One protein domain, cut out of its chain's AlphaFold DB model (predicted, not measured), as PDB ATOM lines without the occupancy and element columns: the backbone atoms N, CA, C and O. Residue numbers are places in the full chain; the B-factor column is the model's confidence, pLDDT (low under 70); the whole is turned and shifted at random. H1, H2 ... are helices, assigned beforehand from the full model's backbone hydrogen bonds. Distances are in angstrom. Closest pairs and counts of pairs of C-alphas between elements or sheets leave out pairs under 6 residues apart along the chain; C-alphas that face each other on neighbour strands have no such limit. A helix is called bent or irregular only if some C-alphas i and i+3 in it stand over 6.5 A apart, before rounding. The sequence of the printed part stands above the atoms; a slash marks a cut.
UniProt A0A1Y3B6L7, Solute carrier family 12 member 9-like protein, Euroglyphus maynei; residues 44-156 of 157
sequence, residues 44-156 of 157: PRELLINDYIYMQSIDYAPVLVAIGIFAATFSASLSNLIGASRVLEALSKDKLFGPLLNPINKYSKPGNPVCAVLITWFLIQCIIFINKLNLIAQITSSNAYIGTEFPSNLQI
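This is residues 44 to 156 of the 157 residues of the protein "Solute carrier family 12 member 9-like protein" of Euroglyphus maynei (UniProt A0A1Y3B6L7). A single long helix, H3, makes the long axis of this loose model; the short helices H1 and H2 sit at its beginning, while at its far end H4 crosses the tip and H5 folds back at a steep tilt. H6 then turns off from the end of H5 in an open V, and residues 137 to 156 stick out free of everything else. The printed part has 113 residues with six named helices, H1 to H6 in chain order, and no named strand; the class is all helix. The whole is loose and elongated, with a radius of gyration of the C-alphas of 19.1 A and spans of 56 by 34 by 29 A.

Start at H3, residues 62 to 93, the hub, which touches three other helices. Look at its residues 81 to 89: they touch residues 116 to 121 of H5, residues 114 to 128, and the closest C-alphas are those of Ser 85 and Ala 116, 5.1 A apart. These two helices run opposite ways at a steep tilt of 57 degrees. At residues 89 to 93, H3 touches H4, residues 99 to 107, about perpendicular at 76 degrees, with the closest C-alphas, Ser 92 and Leu 101, 6.1 A apart. H4 and H5 only just touch, with 3 pairs of C-alphas within 8 A, the closest being Ile 104 and Cys 115 at 6.0 A. Helix packing is mostly crossed, no touching pair with a tilt being shallow. At the other end, H2, residues 54 to 58, touches H3 only at the corner, where the C-alphas of Gln 56 and Pro 62 are closest at 4.8 A. H1, residues 45 to 50, is close to H2 but not clearly touching: the closest C-alphas, Leu 48 and Tyr 54, are 6.4 A apart. H6, residues 133 to 154, is apart from H3 and is close to H5 but not clearly touching, with the closest C-alphas, Ile 127 and Ile 136, 8.0 A apart. In H1, H3 and H5 every O i to N i+4 pair is within hydrogen-bond range; H6 has 15 of 18, H2 0 of 1 beside 1 of 2 O i to N i+3 pairs, and H4 2 of 5 beside 2 of 6.

Find C-alpha 62 at (188.211, 184.593, 228.758); from there H3 runs 46.9 A to C-alpha 93 at (194.822, 157.352, 191.191). H6 is 30.8 A long and ends at C-alpha 154, at (183.372, 179.514, 184.090); it is neither bent nor irregular, but only just, with C-alphas 142 and 145 6.3 A apart. H5 measures 21.2 A, H4 14.5 A, H1 9.1 A and H2 6.8 A. H4 is irregular: C-alphas 100 and 103 are 7.7 A apart.

The two C-alphas farthest apart, Pro 44 and Lys 106, are 58.0 A from each other. The printed part has no cut and no long link. Its mean pLDDT is 71.4; look for values under 70 at residues 92 to 115 and 141 to 156, among others.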
ATOM      1  N   PRO A  44     184.163 199.753 221.938       76.12
ATOM      2  CA  PRO A  44     184.661 200.990 221.344       76.12
ATOM      3  C   PRO A  44     185.649 200.709 220.196       76.12
ATOM      4  O   PRO A  44     186.424 199.751 220.229       76.12
ATOM      5  N   ARG A  45     185.656 201.586 219.182       72.25
ATOM      6  CA  ARG A  45     186.433 201.437 217.932       72.25
ATOM      7  C   ARG A  45     187.939 201.237 218.148       72.25
ATOM      8  O   ARG A  45     188.580 200.560 217.352       72.25
ATOM      9  N   GLU A  46     188.500 201.815 219.205       72.25
ATOM     10  CA  GLU A  46     189.936 201.756 219.511       72.25
ATOM     11  C   GLU A  46     190.415 200.347 219.888       72.25
ATOM     12  O   GLU A  46     191.524 199.959 219.519       72.25
ATOM     13  N   LEU A  47     189.563 199.558 220.550       73.38
ATOM     14  CA  LEU A  47     189.862 198.181 220.955       73.38
ATOM     15  C   LEU A  47     189.865 197.227 219.749       73.38
ATOM     16  O   LEU A  47     190.706 196.337 219.670       73.38
ATOM     17  N   LEU A  48     188.987 197.463 218.765       73.94
ATOM     18  CA  LEU A  48     188.919 196.672 217.526       73.94
ATOM     19  C   LEU A  48     190.118 196.886 216.592       73.94
ATOM     20  O   LEU A  48     190.417 196.016 215.778       73.94
ATOM     21  N   ILE A  49     190.760 198.056 216.649       75.06
ATOM     22  CA  ILE A  49     191.885 198.392 215.763       75.06
ATOM     23  C   ILE A  49     193.204 197.859 216.323       75.06
ATOM     24  O   ILE A  49     194.060 197.429 215.554       75.06
ATOM     25  N   ASN A  50     193.376 197.908 217.646       73.06
ATOM     26  CA  ASN A  50     194.648 197.572 218.278       73.06
ATOM     27  C   ASN A  50     194.781 196.087 218.631       73.06
ATOM     28  O   ASN A  50     195.901 195.582 218.621       73.06
ATOM     29  N   ASP A  51     193.674 195.385 218.897       75.62
ATOM     30  CA  ASP A  51     193.721 194.002 219.366       75.62
ATOM     31  C   ASP A  51     192.917 193.033 218.497       75.62
ATOM     32  O   ASP A  51     191.690 193.066 218.429       75.62
ATOM     33  N   TYR A  52     193.622 192.065 217.907       69.12
ATOM     34  CA  TYR A  52     193.007 190.946 217.184       69.12
ATOM     35  C   TYR A  52     192.294 189.954 218.117       69.12
ATOM     36  O   TYR A  52     191.468 189.165 217.662       69.12
ATOM     37  N   ILE A  53     192.594 189.991 219.421       77.81
ATOM     38  CA  ILE A  53     192.028 189.102 220.449       77.81
ATOM     39  C   ILE A  53     191.017 189.862 221.331       77.81
ATOM     40  O   ILE A  53     190.753 189.489 222.475       77.81
ATOM     41  N   TYR A  54     190.404 190.925 220.797       77.38
ATOM     42  CA  TYR A  54     189.444 191.760 221.527       77.38
ATOM     43  C   TYR A  54     188.316 190.937 222.173       77.38
ATOM     44  O   TYR A  54     187.896 191.230 223.289       77.38
ATOM     45  N   MET A  55     187.892 189.847 221.525       74.25
ATOM     46  CA  MET A  55     186.800 188.987 221.991       74.25
ATOM     47  C   MET A  55     187.091 188.269 223.322       74.25
ATOM     48  O   MET A  55     186.150 187.955 224.041       74.25
ATOM     49  N   GLN A  56     188.361 188.047 223.693       72.69
ATOM     50  CA  GLN A  56     188.702 187.525 225.028       72.69
ATOM     51  C   GLN A  56     188.572 188.589 226.125       72.69
ATOM     52  O   GLN A  56     188.334 188.240 227.272       72.69
ATOM     53  N   SER A  57     188.711 189.874 225.790       66.12
ATOM     54  CA  SER A  57     188.725 190.965 226.779       66.12
ATOM     55  C   SER A  57     187.327 191.431 227.196       66.12
ATOM     56  O   SER A  57     187.185 192.118 228.203       66.12
ATOM     57  N   ILE A  58     186.300 191.088 226.416       68.06
ATOM     58  CA  ILE A  58     184.906 191.513 226.636       68.06
ATOM     59  C   ILE A  58     184.086 190.416 227.323       68.06
ATOM     60  O   ILE A  58     183.067 190.706 227.949       68.06
ATOM     61  N   ASP A  59     184.514 189.157 227.208       71.56
ATOM     62  CA  ASP A  59     183.779 188.030 227.767       71.56
ATOM     63  C   ASP A  59     184.031 187.858 229.273       71.56
ATOM     64  O   ASP A  59     185.136 188.071 229.772       71.56
ATOM     65  N   TYR A  60     183.003 187.415 230.002       68.81
ATOM     66  CA  TYR A  60     183.103 187.147 231.442       68.81
ATOM     67  C   TYR A  60     184.023 185.955 231.756       68.81
ATOM     68  O   TYR A  60     184.537 185.852 232.871       68.81
ATOM     69  N   ALA A  61     184.237 185.053 230.790       74.88
ATOM     70  CA  ALA A  61     185.065 183.863 230.931       74.88
ATOM     71  C   ALA A  61     186.102 183.773 229.788       74.88
ATOM     72  O   ALA A  61     185.991 182.905 228.918       74.88
ATOM     73  N   PRO A  62     187.184 184.579 229.813       76.31
ATOM     74  CA  PRO A  62     188.211 184.593 228.758       76.31
ATOM     75  C   PRO A  62     188.801 183.204 228.462       76.31
ATOM     76  O   PRO A  62     189.116 182.872 227.318       76.31
ATOM     77  N   VAL A  63     188.896 182.354 229.490       80.88
ATOM     78  CA  VAL A  63     189.368 180.966 229.379       80.88
ATOM     79  C   VAL A  63     188.432 180.110 228.515       80.88
ATOM     80  O   VAL A  63     188.906 179.283 227.740       80.88
ATOM     81  N   LEU A  64     187.114 180.320 228.595       84.62
ATOM     82  CA  LEU A  64     186.137 179.584 227.789       84.62
ATOM     83  C   LEU A  64     186.263 179.952 226.306       84.62
ATOM     84  O   LEU A  64     186.265 179.065 225.452       84.62
ATOM     85  N   VAL A  65     186.444 181.242 226.005       84.12
ATOM     86  CA  VAL A  65     186.683 181.729 224.638       84.12
ATOM     87  C   VAL A  65     187.981 181.153 224.077       84.12
ATOM     88  O   VAL A  65     187.995 180.674 222.946       84.12
ATOM     89  N   ALA A  66     189.061 181.127 224.862       84.69
ATOM     90  CA  ALA A  66     190.332 180.545 224.434       84.69
ATOM     91  C   ALA A  66     190.213 179.041 224.114       84.69
ATOM     92  O   ALA A  66     190.691 178.596 223.068       84.69
ATOM     93  N   ILE A  67     189.525 178.268 224.964       88.38
ATOM     94  CA  ILE A  67     189.253 176.842 224.715       88.38
ATOM     95  C   ILE A  67     188.384 176.670 223.465       88.38
ATOM     96  O   ILE A  67     188.655 175.788 222.653       88.38
ATOM     97  N   GLY A  68     187.375 177.525 223.277       87.62
ATOM     98  CA  GLY A  68     186.506 177.514 222.101       87.62
ATOM     99  C   GLY A  68     187.267 177.791 220.804       87.62
ATOM    100  O   GLY A  68     187.123 177.036 219.844       87.62
ATOM    101  N   ILE A  69     188.126 178.815 220.788       88.12
ATOM    102  CA  ILE A  69     189.003 179.126 219.651       88.12
ATOM    103  C   ILE A  69     189.916 177.931 219.367       88.12
ATOM    104  O   ILE A  69     189.974 177.471 218.231       88.12
ATOM    105  N   PHE A  70     190.567 177.370 220.390       89.06
ATOM    106  CA  PHE A  70     191.448 176.216 220.221       89.06
ATOM    107  C   PHE A  70     190.703 174.997 219.661       89.06
ATOM    108  O   PHE A  70     191.151 174.397 218.685       89.06
ATOM    109  N   ALA A  71     189.540 174.657 220.219       91.56
ATOM    110  CA  ALA A  71     188.719 173.541 219.763       91.56
ATOM    111  C   ALA A  71     188.208 173.747 218.327       91.56
ATOM    112  O   ALA A  71     188.256 172.820 217.515       91.56
ATOM    113  N   ALA A  72     187.764 174.960 217.986       88.31
ATOM    114  CA  ALA A  72     187.298 175.302 216.646       88.31
ATOM    115  C   ALA A  72     188.436 175.249 215.619       88.31
ATOM    116  O   ALA A  72     188.287 174.623 214.567       88.31
ATOM    117  N   THR A  73     189.594 175.843 215.928       89.12
ATOM    118  CA  THR A  73     190.786 175.790 215.072       89.12
ATOM    119  C   THR A  73     191.267 174.355 214.887       89.12
ATOM    120  O   THR A  73     191.568 173.953 213.764       89.12
ATOM    121  N   PHE A  74     191.290 173.556 215.956       90.12
ATOM    122  CA  PHE A  74     191.688 172.152 215.893       90.12
ATOM    123  C   PHE A  74     190.737 171.325 215.014       90.12
ATOM    124  O   PHE A  74     191.188 170.599 214.128       90.12
ATOM    125  N   SER A  75     189.423 171.495 215.189       88.88
ATOM    126  CA  SER A  75     188.400 170.823 214.377       88.88
ATOM    127  C   SER A  75     188.494 171.204 212.893       88.88
ATOM    128  O   SER A  75     188.527 170.333 212.019       88.88
ATOM    129  N   ALA A  76     188.623 172.501 212.596       85.50
ATOM    130  CA  ALA A  76     188.783 172.998 211.231       85.50
ATOM    131  C   ALA A  76     190.081 172.491 210.580       85.50
ATOM    132  O   ALA A  76     190.075 172.089 209.416       85.50
ATOM    133  N   SER A  77     191.182 172.453 211.337       87.19
ATOM    134  CA  SER A  77     192.465 171.914 210.876       87.19
ATOM    135  C   SER A  77     192.352 170.435 210.504       87.19
ATOM    136  O   SER A  77     192.747 170.048 209.403       87.19
ATOM    137  N   LEU A  78     191.739 169.616 211.366       84.81
ATOM    138  CA  LEU A  78     191.593 168.181 211.128       84.81
ATOM    139  C   LEU A  78     190.673 167.889 209.932       84.81
ATOM    140  O   LEU A  78     190.988 167.038 209.100       84.81
ATOM    141  N   SER A  79     189.573 168.639 209.802       84.44
ATOM    142  CA  SER A  79     188.662 168.542 208.655       84.44
ATOM    143  C   SER A  79     189.369 168.876 207.337       84.44
ATOM    144  O   SER A  79     189.270 168.116 206.368       84.44
ATOM    145  N   ASN A  80     190.156 169.956 207.316       83.75
ATOM    146  CA  ASN A  80     190.925 170.359 206.141       83.75
ATOM    147  C   ASN A  80     192.037 169.353 205.800       83.75
ATOM    148  O   ASN A  80     192.245 169.061 204.624       83.75
ATOM    149  N   LEU A  81     192.709 168.775 206.803       82.38
ATOM    150  CA  LEU A  81     193.752 167.762 206.608       82.38
ATOM    151  C   LEU A  81     193.188 166.479 205.979       82.38
ATOM    152  O   LEU A  81     193.721 165.988 204.980       82.38
ATOM    153  N   ILE A  82     192.093 165.947 206.531       81.56
ATOM    154  CA  ILE A  82     191.421 164.754 205.992       81.56
ATOM    155  C   ILE A  82     190.910 165.047 204.582       81.56
ATOM    156  O   ILE A  82     191.086 164.237 203.669       81.56
ATOM    157  N   GLY A  83     190.322 166.229 204.392       78.62
ATOM    158  CA  GLY A  83     189.770 166.623 203.114       78.62
ATOM    159  C   GLY A  83     190.820 166.733 202.008       78.62
ATOM    160  O   GLY A  83     190.638 166.147 200.941       78.62
ATOM    161  N   ALA A  84     191.935 167.414 202.276       78.06
ATOM    162  CA  ALA A  84     193.049 167.551 201.339       78.06
ATOM    163  C   ALA A  84     193.684 166.197 200.996       78.06
ATOM    164  O   ALA A  84     194.029 165.942 199.844       78.06
ATOM    165  N   SER A  85     193.791 165.303 201.979       76.81
ATOM    166  CA  SER A  85     194.380 163.976 201.785       76.81
ATOM    167  C   SER A  85     193.531 163.088 200.875       76.81
ATOM    168  O   SER A  85     194.088 162.374 200.047       76.81
ATOM    169  N   ARG A  86     192.194 163.171 200.966       75.69
ATOM    170  CA  ARG A  86     191.273 162.474 200.047       75.69
ATOM    171  C   ARG A  86     191.384 162.998 198.612       75.69
ATOM    172  O   ARG A  86     191.432 162.200 197.680       75.69
ATOM    173  N   VAL A  87     191.482 164.319 198.433       77.62
ATOM    174  CA  VAL A  87     191.695 164.929 197.107       77.62
ATOM    175  C   VAL A  87     193.044 164.496 196.523       77.62
ATOM    176  O   VAL A  87     193.109 164.095 195.364       77.62
ATOM    177  N   LEU A  88     194.110 164.504 197.330       74.00
ATOM    178  CA  LEU A  88     195.440 164.053 196.912       74.00
ATOM    179  C   LEU A  88     195.464 162.552 196.565       74.00
ATOM    180  O   LEU A  88     196.143 162.147 195.623       74.00
ATOM    181  N   GLU A  89     194.709 161.724 197.292       72.94
ATOM    182  CA  GLU A  89     194.549 160.299 196.984       72.94
ATOM    183  C   GLU A  89     193.833 160.083 195.642       72.94
ATOM    184  O   GLU A  89     194.292 159.272 194.837       72.94
ATOM    185  N   ALA A  90     192.742 160.813 195.380       71.94
ATOM    186  CA  ALA A  90     192.031 160.753 194.102       71.94
ATOM    187  C   ALA A  90     192.953 161.159 192.940       71.94
ATOM    188  O   ALA A  90     193.131 160.392 191.995       71.94
ATOM    189  N   LEU A  91     193.665 162.279 193.093       71.50
ATOM    190  CA  LEU A  91     194.656 162.764 192.128       71.50
ATOM    191  C   LEU A  91     195.773 161.737 191.856       71.50
ATOM    192  O   LEU A  91     196.252 161.598 190.730       71.50
ATOM    193  N   SER A  92     196.196 160.995 192.883       67.50
ATOM    194  CA  SER A  92     197.209 159.942 192.756       67.50
ATOM    195  C   SER A  92     196.721 158.695 192.025       67.50
ATOM    196  O   SER A  92     197.554 157.965 191.477       67.50
ATOM    197  N   LYS A  93     195.412 158.433 191.997       67.12
ATOM    198  CA  LYS A  93     194.822 157.352 191.191       67.12
ATOM    199  C   LYS A  93     194.735 157.742 189.717       67.12
ATOM    200  O   LYS A  93     194.921 156.876 188.865       67.12
ATOM    201  N   ASP A  94     194.597 159.035 189.428       68.31
ATOM    202  CA  ASP A  94     194.487 159.570 188.066       68.31
ATOM    203  C   ASP A  94     195.823 159.612 187.290       68.31
ATOM    204  O   ASP A  94     195.843 159.996 186.123       68.31
ATOM    205  N   LYS A  95     196.954 159.205 187.898       62.47
ATOM    206  CA  LYS A  95     198.313 159.134 187.297       62.47
ATOM    207  C   LYS A  95     198.791 160.412 186.565       62.47
ATOM    208  O   LYS A  95     199.784 160.360 185.844       62.47
ATOM    209  N   LEU A  96     198.134 161.554 186.781       57.62
ATOM    210  CA  LEU A  96     198.410 162.840 186.123       57.62
ATOM    211  C   LEU A  96     199.785 163.421 186.480       57.62
ATOM    212  O   LEU A  96     200.417 164.077 185.655       57.62
ATOM    213  N   PHE A  97     200.280 163.140 187.685       53.19
ATOM    214  CA  PHE A  97     201.643 163.462 188.096       53.19
ATOM    215  C   PHE A  97     202.407 162.146 188.222       53.19
ATOM    216  O   PHE A  97     202.038 161.311 189.039       53.19
ATOM    217  N   GLY A  98     203.435 161.941 187.392       55.06
ATOM    218  CA  GLY A  98     204.200 160.691 187.298       55.06
ATOM    219  C   GLY A  98     204.967 160.280 188.579       55.06
ATOM    220  O   GLY A  98     204.377 160.114 189.643       55.06
ATOM    221  N   PRO A  99     206.295 160.048 188.531       53.94
ATOM    222  CA  PRO A  99     207.036 159.327 189.583       53.94
ATOM    223  C   PRO A  99     207.025 159.976 190.984       53.94
ATOM    224  O   PRO A  99     207.377 159.302 191.951       53.94
ATOM    225  N   LEU A 100     206.572 161.230 191.121       54.28
ATOM    226  CA  LEU A 100     206.399 161.930 192.401       54.28
ATOM    227  C   LEU A 100     205.334 161.278 193.315       54.28
ATOM    228  O   LEU A 100     205.426 161.396 194.534       54.28
ATOM    229  N   LEU A 101     204.345 160.572 192.743       53.28
ATOM    230  CA  LEU A 101     203.220 159.942 193.464       53.28
ATOM    231  C   LEU A 101     203.368 158.414 193.640       53.28
ATOM    232  O   LEU A 101     202.518 157.758 194.246       53.28
ATOM    233  N   ASN A 102     204.468 157.820 193.166       50.41
ATOM    234  CA  ASN A 102     204.718 156.379 193.266       50.41
ATOM    235  C   ASN A 102     204.751 155.812 194.715       50.41
ATOM    236  O   ASN A 102     204.268 154.695 194.919       50.41
ATOM    237  N   PRO A 103     205.238 156.532 195.754       55.50
ATOM    238  CA  PRO A 103     205.160 156.028 197.129       55.50
ATOM    239  C   PRO A 103     203.737 156.051 197.712       55.50
ATOM    240  O   PRO A 103     203.440 155.243 198.586       55.50
ATOM    241  N   ILE A 104     202.825 156.896 197.213       53.72
ATOM    242  CA  ILE A 104     201.420 156.928 197.669       53.72
ATOM    243  C   ILE A 104     200.670 155.688 197.175       53.72
ATOM    244  O   ILE A 104     199.937 155.058 197.936       53.72
ATOM    245  N   ASN A 105     200.919 155.282 195.929       52.69
ATOM    246  CA  ASN A 105     200.263 154.126 195.314       52.69
ATOM    247  C   ASN A 105     200.730 152.780 195.905       52.69
ATOM    248  O   ASN A 105     199.972 151.818 195.936       52.69
ATOM    249  N   LYS A 106     201.969 152.707 196.417       48.78
ATOM    250  CA  LYS A 106     202.555 151.467 196.959       48.78
ATOM    251  C   LYS A 106     202.028 151.081 198.349       48.78
ATOM    252  O   LYS A 106     202.051 149.904 198.697       48.78
ATOM    253  N   TYR A 107     201.557 152.054 199.133       51.09
ATOM    254  CA  TYR A 107     201.085 151.848 200.511       51.09
ATOM    255  C   TYR A 107     199.594 152.159 200.712       51.09
ATOM    256  O   TYR A 107     199.065 151.923 201.799       51.09
ATOM    257  N   SER A 108     198.899 152.649 199.680       45.09
ATOM    258  CA  SER A 108     197.454 152.867 199.733       45.09
ATOM    259  C   SER A 108     196.713 151.528 199.676       45.09
ATOM    260  O   SER A 108     196.520 150.938 198.613       45.09
ATOM    261  N   LYS A 109     196.309 151.017 200.845       48.69
ATOM    262  CA  LYS A 109     195.277 149.976 200.925       48.69
ATOM    263  C   LYS A 109     193.923 150.617 200.607       48.69
ATOM    264  O   LYS A 109     193.674 151.735 201.066       48.69
ATOM    265  N   PRO A 110     193.029 149.927 199.877       48.59
ATOM    266  CA  PRO A 110     191.713 150.462 199.559       48.59
ATOM    267  C   PRO A 110     190.974 150.800 200.859       48.59
ATOM    268  O   PRO A 110     190.697 149.919 201.670       48.59
ATOM    269  N   GLY A 111     190.712 152.092 201.069       56.75
ATOM    270  CA  GLY A 111     189.899 152.596 202.174       56.75
ATOM    271  C   GLY A 111     190.627 153.365 203.281       56.75
ATOM    272  O   GLY A 111     189.934 153.931 204.121       56.75
ATOM    273  N   ASN A 112     191.969 153.441 203.316       59.44
ATOM    274  CA  ASN A 112     192.653 154.243 204.345       59.44
ATOM    275  C   ASN A 112     193.879 155.019 203.810       59.44
ATOM    276  O   ASN A 112     194.980 154.461 203.747       59.44
ATOM    277  N   PRO A 113     193.726 156.311 203.454       64.94
ATOM    278  CA  PRO A 113     194.785 157.136 202.869       64.94
ATOM    279  C   PRO A 113     195.824 157.642 203.886       64.94
ATOM    280  O   PRO A 113     196.210 158.809 203.866       64.94
ATOM    281  N   VAL A 114     196.327 156.771 204.767       68.12
ATOM    282  CA  VAL A 114     197.291 157.135 205.826       68.12
ATOM    283  C   VAL A 114     198.558 157.778 205.245       68.12
ATOM    284  O   VAL A 114     199.061 158.763 205.780       68.12
ATOM    285  N   CYS A 115     199.050 157.281 204.106       67.38
ATOM    286  CA  CYS A 115     200.224 157.857 203.444       67.38
ATOM    287  C   CYS A 115     199.954 159.231 202.818       67.38
ATOM    288  O   CYS A 115     200.835 160.087 202.853       67.38
ATOM    289  N   ALA A 116     198.749 159.471 202.289       70.38
ATOM    290  CA  ALA A 116     198.386 160.792 201.774       70.38
ATOM    291  C   ALA A 116     198.276 161.812 202.921       70.38
ATOM    292  O   ALA A 116     198.761 162.930 202.776       70.38
ATOM    293  N   VAL A 117     197.737 161.399 204.077       75.62
ATOM    294  CA  VAL A 117     197.674 162.225 205.298       75.62
ATOM    295  C   VAL A 117     199.065 162.577 205.828       75.62
ATOM    296  O   VAL A 117     199.310 163.715 206.216       75.62
ATOM    297  N   LEU A 118     200.008 161.631 205.823       78.38
ATOM    298  CA  LEU A 118     201.381 161.901 206.265       78.38
ATOM    299  C   LEU A 118     202.112 162.895 205.352       78.38
ATOM    300  O   LEU A 118     202.846 163.755 205.837       78.38
ATOM    301  N   ILE A 119     201.902 162.806 204.037       76.31
ATOM    302  CA  ILE A 119     202.526 163.717 203.069       76.31
ATOM    303  C   ILE A 119     201.930 165.122 203.174       76.31
ATOM    304  O   ILE A 119     202.680 166.099 203.176       76.31
ATOM    305  N   THR A 120     200.604 165.243 203.298       79.12
ATOM    306  CA  THR A 120     199.957 166.548 203.508       79.12
ATOM    307  C   THR A 120     200.401 167.172 204.826       79.12
ATOM    308  O   THR A 120     200.738 168.353 204.844       79.12
ATOM    309  N   TRP A 121     200.507 166.383 205.901       82.75
ATOM    310  CA  TRP A 121     201.046 166.840 207.183       82.75
ATOM    311  C   TRP A 121     202.475 167.391 207.053       82.75
ATOM    312  O   TRP A 121     202.745 168.499 207.516       82.75
ATOM    313  N   PHE A 122     203.371 166.681 206.358       83.50
ATOM    314  CA  PHE A 122     204.750 167.137 206.151       83.50
ATOM    315  C   PHE A 122     204.826 168.426 205.315       83.50
ATOM    316  O   PHE A 122     205.556 169.352 205.666       83.50
ATOM    317  N   LEU A 123     204.035 168.528 204.242       80.19
ATOM    318  CA  LEU A 123     203.966 169.741 203.420       80.19
ATOM    319  C   LEU A 123     203.465 170.951 204.217       80.19
ATOM    320  O   LEU A 123     204.042 172.034 204.118       80.19
ATOM    321  N   ILE A 124     202.422 170.768 205.034       80.38
ATOM    322  CA  ILE A 124     201.887 171.820 205.906       80.38
ATOM    323  C   ILE A 124     202.947 172.255 206.924       80.38
ATOM    324  O   ILE A 124     203.146 173.454 207.122       80.38
ATOM    325  N   GLN A 125     203.680 171.307 207.513       82.06
ATOM    326  CA  GLN A 125     204.760 171.608 208.451       82.06
ATOM    327  C   GLN A 125     205.848 172.482 207.802       82.06
ATOM    328  O   GLN A 125     206.266 173.475 208.396       82.06
ATOM    329  N   CYS A 126     206.256 172.176 206.565       81.12
ATOM    330  CA  CYS A 126     207.215 172.985 205.803       81.12
ATOM    331  C   CYS A 126     206.715 174.415 205.538       81.12
ATOM    332  O   CYS A 126     207.504 175.358 205.577       81.12
ATOM    333  N   ILE A 127     205.414 174.598 205.297       78.94
ATOM    334  CA  ILE A 127     204.811 175.923 205.077       78.94
ATOM    335  C   ILE A 127     204.790 176.744 206.372       78.94
ATOM    336  O   ILE A 127     205.066 177.943 206.345       78.94
ATOM    337  N   ILE A 128     204.510 176.118 207.518       80.75
ATOM    338  CA  ILE A 128     204.474 176.803 208.821       80.75
ATOM    339  C   ILE A 128     205.856 177.359 209.203       80.75
ATOM    340  O   ILE A 128     205.940 178.440 209.788       80.75
ATOM    341  N   PHE A 129     206.947 176.696 208.800       80.94
ATOM    342  CA  PHE A 129     208.315 177.181 209.034       80.94
ATOM    343  C   PHE A 129     208.618 178.556 208.416       80.94
ATOM    344  O   PHE A 129     209.555 179.225 208.846       80.94
ATOM    345  N   ILE A 130     207.810 179.025 207.460       76.62
ATOM    346  CA  ILE A 130     207.962 180.339 206.818       76.62
ATOM    347  C   ILE A 130     207.592 181.491 207.786       76.62
ATOM    348  O   ILE A 130     207.891 182.651 207.505       76.62
ATOM    349  N   ASN A 131     206.985 181.182 208.944       68.12
ATOM    350  CA  ASN A 131     206.728 182.068 210.094       68.12
ATOM    351  C   ASN A 131     206.143 183.455 209.741       68.12
ATOM    352  O   ASN A 131     206.402 184.459 210.405       68.12
ATOM    353  N   LYS A 132     205.352 183.524 208.663       75.19
ATOM    354  CA  LYS A 132     204.666 184.733 208.187       75.19
ATOM    355  C   LYS A 132     203.196 184.430 207.922       75.19
ATOM    356  O   LYS A 132     202.781 184.248 206.780       75.19
ATOM    357  N   LEU A 133     202.402 184.414 208.991       71.38
ATOM    358  CA  LEU A 133     200.969 184.102 208.943       71.38
ATOM    359  C   LEU A 133     200.192 184.992 207.966       71.38
ATOM    360  O   LEU A 133     199.335 184.487 207.251       71.38
ATOM    361  N   ASN A 134     200.535 186.280 207.865       73.94
ATOM    362  CA  ASN A 134     199.857 187.191 206.940       73.94
ATOM    363  C   ASN A 134     200.105 186.829 205.461       73.94
ATOM    364  O   ASN A 134     199.188 186.891 204.650       73.94
ATOM    365  N   LEU A 135     201.319 186.380 205.111       71.56
ATOM    366  CA  LEU A 135     201.606 185.887 203.757       71.56
ATOM    367  C   LEU A 135     200.885 184.568 203.484       71.56
ATOM    368  O   LEU A 135     200.329 184.399 202.406       71.56
ATOM    369  N   ILE A 136     200.865 183.653 204.454       75.56
ATOM    370  CA  ILE A 136     200.174 182.364 204.313       75.56
ATOM    371  C   ILE A 136     198.669 182.601 204.111       75.56
ATOM    372  O   ILE A 136     198.089 182.075 203.164       75.56
ATOM    373  N   ALA A 137     198.056 183.460 204.930       70.38
ATOM    374  CA  ALA A 137     196.646 183.822 204.822       70.38
ATOM    375  C   ALA A 137     196.312 184.477 203.475       70.38
ATOM    376  O   ALA A 137     195.283 184.163 202.871       70.38
ATOM    377  N   GLN A 138     197.192 185.347 202.973       69.19
ATOM    378  CA  GLN A 138     197.010 186.003 201.683       69.19
ATOM    379  C   GLN A 138     197.146 185.002 200.528       69.19
ATOM    380  O   GLN A 138     196.249 184.916 199.703       69.19
ATOM    381  N   ILE A 139     198.181 184.157 200.517       73.00
ATOM    382  CA  ILE A 139     198.373 183.122 199.487       73.00
ATOM    383  C   ILE A 139     197.178 182.163 199.436       73.00
ATOM    384  O   ILE A 139     196.691 181.830 198.352       73.00
ATOM    385  N   THR A 140     196.677 181.732 200.594       71.25
ATOM    386  CA  THR A 140     195.524 180.835 200.654       71.25
ATOM    387  C   THR A 140     194.253 181.524 200.157       71.25
ATOM    388  O   THR A 140     193.594 180.995 199.265       71.25
ATOM    389  N   SER A 141     193.906 182.698 200.689       68.19
ATOM    390  CA  SER A 141     192.635 183.362 200.363       68.19
ATOM    391  C   SER A 141     192.609 183.989 198.966       68.19
ATOM    392  O   SER A 141     191.629 183.805 198.249       68.19
ATOM    393  N   SER A 142     193.669 184.680 198.540       60.47
ATOM    394  CA  SER A 142     193.668 185.415 197.271       60.47
ATOM    395  C   SER A 142     194.015 184.547 196.069       60.47
ATOM    396  O   SER A 142     193.421 184.719 195.013       60.47
ATOM    397  N   ASN A 143     194.969 183.621 196.195       61.56
ATOM    398  CA  ASN A 143     195.487 182.901 195.028       61.56
ATOM    399  C   ASN A 143     194.872 181.510 194.895       61.56
ATOM    400  O   ASN A 143     194.490 181.116 193.796       61.56
ATOM    401  N   ALA A 144     194.751 180.768 195.998       63.91
ATOM    402  CA  ALA A 144     194.230 179.407 195.940       63.91
ATOM    403  C   ALA A 144     192.697 179.379 195.837       63.91
ATOM    404  O   ALA A 144     192.172 178.785 194.901       63.91
ATOM    405  N   TYR A 145     191.970 180.051 196.739       67.69
ATOM    406  CA  TYR A 145     190.500 180.021 196.705       67.69
ATOM    407  C   TYR A 145     189.934 180.669 195.434       67.69
ATOM    408  O   TYR A 145     189.221 180.004 194.683       67.69
ATOM    409  N   ILE A 146     190.319 181.912 195.127       65.69
ATOM    410  CA  ILE A 146     189.840 182.613 193.919       65.69
ATOM    411  C   ILE A 146     190.274 181.872 192.645       65.69
ATOM    412  O   ILE A 146     189.474 181.709 191.727       65.69
ATOM    413  N   GLY A 147     191.508 181.358 192.607       64.62
ATOM    414  CA  GLY A 147     192.023 180.595 191.469       64.62
ATOM    415  C   GLY A 147     191.278 179.283 191.206       64.62
ATOM    416  O   GLY A 147     191.255 178.830 190.067       64.62
ATOM    417  N   THR A 148     190.641 178.690 192.221       67.06
ATOM    418  CA  THR A 148     189.787 177.500 192.053       67.06
ATOM    419  C   THR A 148     188.338 177.837 191.716       67.06
ATOM    420  O   THR A 148     187.747 177.167 190.872       67.06
ATOM    421  N   GLU A 149     187.767 178.884 192.320       67.19
ATOM    422  CA  GLU A 149     186.358 179.237 192.107       67.19
ATOM    423  C   GLU A 149     186.111 179.937 190.765       67.19
ATOM    424  O   GLU A 149     185.050 179.774 190.158       67.19
ATOM    425  N   PHE A 150     187.088 180.694 190.264       62.97
ATOM    426  CA  PHE A 150     186.983 181.386 188.981       62.97
ATOM    427  C   PHE A 150     186.789 180.423 187.788       62.97
ATOM    428  O   PHE A 150     185.793 180.567 187.077       62.97
ATOM    429  N   PRO A 151     187.643 179.399 187.568       61.84
ATOM    430  CA  PRO A 151     187.439 178.434 186.490       61.84
ATOM    431  C   PRO A 151     186.238 177.513 186.730       61.84
ATOM    432  O   PRO A 151     185.584 177.136 185.760       61.84
ATOM    433  N   SER A 152     185.898 177.172 187.982       61.50
ATOM    434  CA  SER A 152     184.717 176.339 188.246       61.50
ATOM    435  C   SER A 152     183.418 177.058 187.897       61.50
ATOM    436  O   SER A 152     182.519 176.438 187.346       61.50
ATOM    437  N   ASN A 153     183.323 178.364 188.167       61.97
ATOM    438  CA  ASN A 153     182.170 179.153 187.740       61.97
ATOM    439  C   ASN A 153     182.133 179.305 186.215       61.97
ATOM    440  O   ASN A 153     181.053 179.272 185.640       61.97
ATOM    441  N   LEU A 154     183.291 179.399 185.550       60.28
ATOM    442  CA  LEU A 154     183.372 179.514 184.090       60.28
ATOM    443  C   LEU A 154     182.941 178.240 183.343       60.28
ATOM    444  O   LEU A 154     182.462 178.343 182.227       60.28
ATOM    445  N   GLN A 155     183.116 177.053 183.935       55.06
ATOM    446  CA  GLN A 155     182.687 175.772 183.344       55.06
ATOM    447  C   GLN A 155     181.179 175.503 183.472       55.06
ATOM    448  O   GLN A 155     180.676 174.549 182.883       55.06
ATOM    449  N   ILE A 156     180.474 176.295 184.286       58.50
ATOM    450  CA  ILE A 156     179.029 176.164 184.522       58.50
ATOM    451  C   ILE A 156     178.223 177.079 183.570       58.50
ATOM    452  O   ILE A 156     177.008 176.912 183.459       58.50
TER     453      ILE A 156